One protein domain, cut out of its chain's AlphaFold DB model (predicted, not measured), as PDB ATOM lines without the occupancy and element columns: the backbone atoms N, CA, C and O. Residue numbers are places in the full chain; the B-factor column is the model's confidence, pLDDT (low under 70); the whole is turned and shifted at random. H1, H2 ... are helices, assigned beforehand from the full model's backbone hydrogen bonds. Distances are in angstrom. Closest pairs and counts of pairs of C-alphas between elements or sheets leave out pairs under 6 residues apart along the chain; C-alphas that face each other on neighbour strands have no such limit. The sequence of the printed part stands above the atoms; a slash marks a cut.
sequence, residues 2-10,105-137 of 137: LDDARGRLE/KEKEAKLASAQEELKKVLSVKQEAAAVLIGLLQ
ATOM      1  N   LEU A   2     213.289 122.305 -57.666       62.22
ATOM      2  CA  LEU A   2     214.024 123.495 -58.136       62.22
ATOM      3  C   LEU A   2     215.322 123.749 -57.348       62.22
ATOM      4  O   LEU A   2     216.346 124.036 -57.962       62.22
ATOM      5  N   ASP A   3     215.326 123.528 -56.029       62.38
ATOM      6  CA  ASP A   3     216.551 123.625 -55.210       62.38
ATOM      7  C   ASP A   3     217.611 122.582 -55.605       62.38
ATOM      8  O   ASP A   3     218.808 122.871 -55.630       62.38
ATOM      9  N   ASP A   4     217.175 121.386 -56.019       71.06
ATOM     10  CA  ASP A   4     218.062 120.351 -56.564       71.06
ATOM     11  C   ASP A   4     218.681 120.784 -57.901       71.06
ATOM     12  O   ASP A   4     219.848 120.501 -58.169       71.06
ATOM     13  N   ALA A   5     217.912 121.480 -58.748       65.31
ATOM     14  CA  ALA A   5     218.409 122.021 -60.009       65.31
ATOM     15  C   ALA A   5     219.441 123.131 -59.762       65.31
ATOM     16  O   ALA A   5     220.481 123.136 -60.417       65.31
ATOM     17  N   ARG A   6     219.213 124.002 -58.771       67.19
ATOM     18  CA  ARG A   6     220.166 125.046 -58.368       67.19
ATOM     19  C   ARG A   6     221.516 124.466 -57.951       67.19
ATOM     20  O   ARG A   6     222.551 124.913 -58.439       67.19
ATOM     21  N   GLY A   7     221.497 123.450 -57.086       69.94
ATOM     22  CA  GLY A   7     222.713 122.777 -56.624       69.94
ATOM     23  C   GLY A   7     223.459 122.058 -57.749       69.94
ATOM     24  O   GLY A   7     224.681 122.132 -57.822       69.94
ATOM     25  N   ARG A   8     222.735 121.409 -58.672       68.12
ATOM     26  CA  ARG A   8     223.339 120.689 -59.808       68.12
ATOM     27  C   ARG A   8     223.889 121.603 -60.895       68.12
ATOM     28  O   ARG A   8     224.867 121.240 -61.534       68.12
ATOM     29  N   LEU A   9     223.274 122.763 -61.100       66.62
ATOM     30  CA  LEU A   9     223.767 123.793 -62.012       66.62
ATOM     31  C   LEU A   9     224.906 124.622 -61.393       66.62
ATOM     32  O   LEU A   9     225.440 125.496 -62.067       66.62
ATOM     33  N   GLU A  10     225.275 124.359 -60.133       69.31
ATOM     34  CA  GLU A  10     226.300 125.098 -59.388       69.31
ATOM     35  C   GLU A  10     226.084 126.626 -59.418       69.31
ATOM     36  O   GLU A  10     227.032 127.412 -59.481       69.31
ATOM     37  N   LYS A 105     204.186 118.382 -82.018       89.38
ATOM     38  CA  LYS A 105     205.169 119.254 -82.680       89.38
ATOM     39  C   LYS A 105     205.129 120.680 -82.141       89.38
ATOM     40  O   LYS A 105     206.181 121.266 -81.920       89.38
ATOM     41  N   GLU A 106     203.944 121.231 -81.895       87.38
ATOM     42  CA  GLU A 106     203.810 122.571 -81.310       87.38
ATOM     43  C   GLU A 106     204.406 122.644 -79.900       87.38
ATOM     44  O   GLU A 106     205.124 123.588 -79.570       87.38
ATOM     45  N   LYS A 107     204.148 121.631 -79.066       85.38
ATOM     46  CA  LYS A 107     204.712 121.555 -77.710       85.38
ATOM     47  C   LYS A 107     206.225 121.340 -77.743       85.38
ATOM     48  O   LYS A 107     206.942 121.961 -76.966       85.38
ATOM     49  N   GLU A 108     206.721 120.511 -78.661       86.19
ATOM     50  CA  GLU A 108     208.157 120.314 -78.885       86.19
ATOM     51  C   GLU A 108     208.837 121.610 -79.333       86.19
ATOM     52  O   GLU A 108     209.907 121.935 -78.829       86.19
ATOM     53  N   ALA A 109     208.199 122.398 -80.204       89.69
ATOM     54  CA  ALA A 109     208.710 123.702 -80.619       89.69
ATOM     55  C   ALA A 109     208.775 124.695 -79.446       89.69
ATOM     56  O   ALA A 109     209.767 125.407 -79.291       89.69
ATOM     57  N   LYS A 110     207.756 124.712 -78.573       88.00
ATOM     58  CA  LYS A 110     207.777 125.511 -77.334       88.00
ATOM     59  C   LYS A 110     208.894 125.073 -76.392       88.00
ATOM     60  O   LYS A 110     209.577 125.924 -75.828       88.00
ATOM     61  N   LEU A 111     209.091 123.762 -76.242       88.75
ATOM     62  CA  LEU A 111     210.179 123.212 -75.445       88.75
ATOM     63  C   LEU A 111     211.541 123.636 -76.005       88.75
ATOM     64  O   LEU A 111     212.349 124.166 -75.249       88.75
ATOM     65  N   ALA A 112     211.767 123.474 -77.308       90.00
ATOM     66  CA  ALA A 112     213.011 123.876 -77.961       90.00
ATOM     67  C   ALA A 112     213.286 125.376 -77.769       90.00
ATOM     68  O   ALA A 112     214.375 125.760 -77.353       90.00
ATOM     69  N   SER A 113     212.271 126.225 -77.961       90.19
ATOM     70  CA  SER A 113     212.390 127.666 -77.723       90.19
ATOM     71  C   SER A 113     212.735 127.993 -76.265       90.19
ATOM     72  O   SER A 113     213.598 128.835 -76.023       90.19
ATOM     73  N   ALA A 114     212.116 127.325 -75.286       89.94
ATOM     74  CA  ALA A 114     212.432 127.522 -73.870       89.94
ATOM     75  C   ALA A 114     213.855 127.046 -73.521       89.94
ATOM     76  O   ALA A 114     214.550 127.680 -72.727       89.94
ATOM     77  N   GLN A 115     214.308 125.950 -74.133       88.25
ATOM     78  CA  GLN A 115     215.668 125.437 -73.970       88.25
ATOM     79  C   GLN A 115     216.713 126.392 -74.561       88.25
ATOM     80  O   GLN A 115     217.742 126.629 -73.930       88.25
ATOM     81  N   GLU A 116     216.446 126.988 -75.726       90.88
ATOM     82  CA  GLU A 116     217.319 128.000 -76.329       90.88
ATOM     83  C   GLU A 116     217.403 129.279 -75.490       90.88
ATOM     84  O   GLU A 116     218.489 129.835 -75.322       90.88
ATOM     85  N   GLU A 117     216.277 129.758 -74.956       89.25
ATOM     86  CA  GLU A 117     216.256 130.907 -74.044       89.25
ATOM     87  C   GLU A 117     217.094 130.636 -72.792       89.25
ATOM     88  O   GLU A 117     217.899 131.481 -72.401       89.25
ATOM     89  N   LEU A 118     216.964 129.440 -72.209       87.75
ATOM     90  CA  LEU A 118     217.782 129.025 -71.077       87.75
ATOM     91  C   LEU A 118     219.270 128.975 -71.455       87.75
ATOM     92  O   LEU A 118     220.101 129.540 -70.753       87.75
ATOM     93  N   LYS A 119     219.626 128.372 -72.592       88.25
ATOM     94  CA  LYS A 119     221.018 128.284 -73.056       88.25
ATOM     95  C   LYS A 119     221.688 129.654 -73.216       88.25
ATOM     96  O   LYS A 119     222.873 129.779 -72.936       88.25
ATOM     97  N   LYS A 120     220.945 130.691 -73.622       89.31
ATOM     98  CA  LYS A 120     221.482 132.057 -73.785       89.31
ATOM     99  C   LYS A 120     221.937 132.702 -72.474       89.31
ATOM    100  O   LYS A 120     222.759 133.613 -72.524       89.31
ATOM    101  N   VAL A 121     221.394 132.270 -71.336       87.75
ATOM    102  CA  VAL A 121     221.733 132.826 -70.015       87.75
ATOM    103  C   VAL A 121     222.679 131.934 -69.211       87.75
ATOM    104  O   VAL A 121     223.239 132.393 -68.220       87.75
ATOM    105  N   LEU A 122     222.858 130.673 -69.614       86.25
ATOM    106  CA  LEU A 122     223.755 129.740 -68.939       86.25
ATOM    107  C   LEU A 122     225.202 129.904 -69.422       86.25
ATOM    108  O   LEU A 122     225.485 130.085 -70.603       86.25
ATOM    109  N   SER A 123     226.141 129.757 -68.492       87.75
ATOM    110  CA  SER A 123     227.553 129.529 -68.802       87.75
ATOM    111  C   SER A 123     227.785 128.107 -69.323       87.75
ATOM    112  O   SER A 123     227.005 127.198 -69.054       87.75
ATOM    113  N   VAL A 124     228.924 127.869 -69.983       87.00
ATOM    114  CA  VAL A 124     229.297 126.545 -70.528       87.00
ATOM    115  C   VAL A 124     229.261 125.435 -69.464       87.00
ATOM    116  O   VAL A 124     228.847 124.312 -69.745       87.00
ATOM    117  N   LYS A 125     229.652 125.743 -68.218       82.31
ATOM    118  CA  LYS A 125     229.622 124.774 -67.110       82.31
ATOM    119  C   LYS A 125     228.187 124.439 -66.688       82.31
ATOM    120  O   LYS A 125     227.861 123.268 -66.501       82.31
ATOM    121  N   GLN A 126     227.327 125.451 -66.583       80.94
ATOM    122  CA  GLN A 126     225.907 125.274 -66.277       80.94
ATOM    123  C   GLN A 126     225.169 124.565 -67.415       80.94
ATOM    124  O   GLN A 126     224.299 123.745 -67.155       80.94
ATOM    125  N   GLU A 127     225.531 124.839 -68.667       84.25
ATOM    126  CA  GLU A 127     224.972 124.164 -69.834       84.25
ATOM    127  C   GLU A 127     225.312 122.668 -69.809       84.25
ATOM    128  O   GLU A 127     224.421 121.832 -69.944       84.25
ATOM    129  N   ALA A 128     226.569 122.313 -69.520       84.19
ATOM    130  CA  ALA A 128     226.981 120.920 -69.343       84.19
ATOM    131  C   ALA A 128     226.202 120.230 -68.209       84.19
ATOM    132  O   ALA A 128     225.709 119.114 -68.378       84.19
ATOM    133  N   ALA A 129     226.025 120.905 -67.071       83.44
ATOM    134  CA  ALA A 129     225.203 120.398 -65.979       83.44
ATOM    135  C   ALA A 129     223.723 120.246 -66.380       83.44
ATOM    136  O   ALA A 129     223.107 119.225 -66.074       83.44
ATOM    137  N   ALA A 130     223.165 121.212 -67.113       84.06
ATOM    138  CA  ALA A 130     221.800 121.184 -67.624       84.06
ATOM    139  C   ALA A 130     221.581 120.029 -68.613       84.06
ATOM    140  O   ALA A 130     220.524 119.405 -68.591       84.06
ATOM    141  N   VAL A 131     222.575 119.699 -69.440       86.19
ATOM    142  CA  VAL A 131     222.552 118.514 -70.313       86.19
ATOM    143  C   VAL A 131     222.630 117.224 -69.488       86.19
ATOM    144  O   VAL A 131     221.850 116.304 -69.724       86.19
ATOM    145  N   LEU A 132     223.494 117.157 -68.467       81.12
ATOM    146  CA  LEU A 132     223.646 115.966 -67.612       81.12
ATOM    147  C   LEU A 132     222.385 115.622 -66.814       81.12
ATOM    148  O   LEU A 132     222.049 114.451 -66.649       81.12
ATOM    149  N   ILE A 133     221.665 116.633 -66.329       78.44
ATOM    150  CA  ILE A 133     220.367 116.438 -65.661       78.44
ATOM    151  C   ILE A 133     219.218 116.291 -66.666       78.44
ATOM    152  O   ILE A 133     218.057 116.169 -66.274       78.44
ATOM    153  N   GLY A 134     219.548 116.315 -67.959       80.69
ATOM    154  CA  GLY A 134     218.635 116.140 -69.066       80.69
ATOM    155  C   GLY A 134     217.633 117.270 -69.199       80.69
ATOM    156  O   GLY A 134     216.546 116.972 -69.655       80.69
ATOM    157  N   LEU A 135     217.944 118.505 -68.790       79.81
ATOM    158  CA  LEU A 135     217.128 119.721 -68.933       79.81
ATOM    159  C   LEU A 135     217.316 120.377 -70.317       79.81
ATOM    160  O   LEU A 135     216.347 120.821 -70.943       79.81
ATOM    161  N   LEU A 136     218.541 120.329 -70.839       81.12
ATOM    162  CA  LEU A 136     218.895 120.648 -72.225       81.12
ATOM    163  C   LEU A 136     219.176 119.360 -73.017       81.12
ATOM    164  O   LEU A 136     219.431 118.313 -72.418       81.12
ATOM    165  N   GLN A 137     219.051 119.434 -74.342       73.25
ATOM    166  CA  GLN A 137     219.368 118.367 -75.299       73.25
ATOM    167  C   GLN A 137     220.142 118.958 -76.471       73.25
ATOM    168  O   GLN A 137     219.873 120.140 -76.786       73.25
TER     169      GLN A 137
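AT A GLANCE: This is residues 2 to 10 and 105 to 137 of the 137 residues of an uncharacterized protein of Verrucomicrobia bacterium (UniProt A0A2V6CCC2). Picture a loose hook of helices: the long helix H2 makes the shaft, and after a tight turn the shorter H3 folds back at its end, the two making a V. A short separate piece, H1, sits near H3 and away from H2, while residues 105 to 110 of H2 stick out free. The printed part has 42 residues with three named helices, in the order H1, H2, H3, and no named strand; the class is all helix. It is only just compact, close to loose, with a radius of gyration of the C-alphas of 10.7 A, and elongated, spanning 31 by 18 by 14 A.

HOW THE PARTS SIT: Start at H2, residues 105 to 121, and go on through a tight link to H3, residues 124 to 132. These two are close but not clearly touching; their closest C-alphas, of Lys 119 and Glu 127, are 6.6 A apart. They run opposite ways at a shallow tilt of 34 degrees, only just short of steep. Now look at H1, residues 2 to 8: it is close to but not clearly touching H3, and their closest C-alphas, of Arg 8 and Ala 129, are 6.5 A apart. H1 and H3 run opposite ways at a steep tilt of 65 degrees. H1 and H2 are apart. In H1 and H3 every O i to N i+4 pair is within hydrogen-bond range; in H2, 12 of 13 are.

IN THESE COORDINATES: Find C-alpha 105 at (205.169, 119.254, -82.680); from there H2 runs 24.9 A to C-alpha 121 at (221.733, 132.826, -70.015). H3 runs 12.3 A, ending at C-alpha 132 at (223.646, 115.966, -67.612). H1 covers 9.9 A.

THE WHOLE: Residues 11 to 104 are not printed; C-alphas 10 and 105, across the cut, are 32.0 A apart, the two farthest apart in the domain. The mean pLDDT of the printed part is 81.7; residues 2 to 3 and 5 to 10 are under 70.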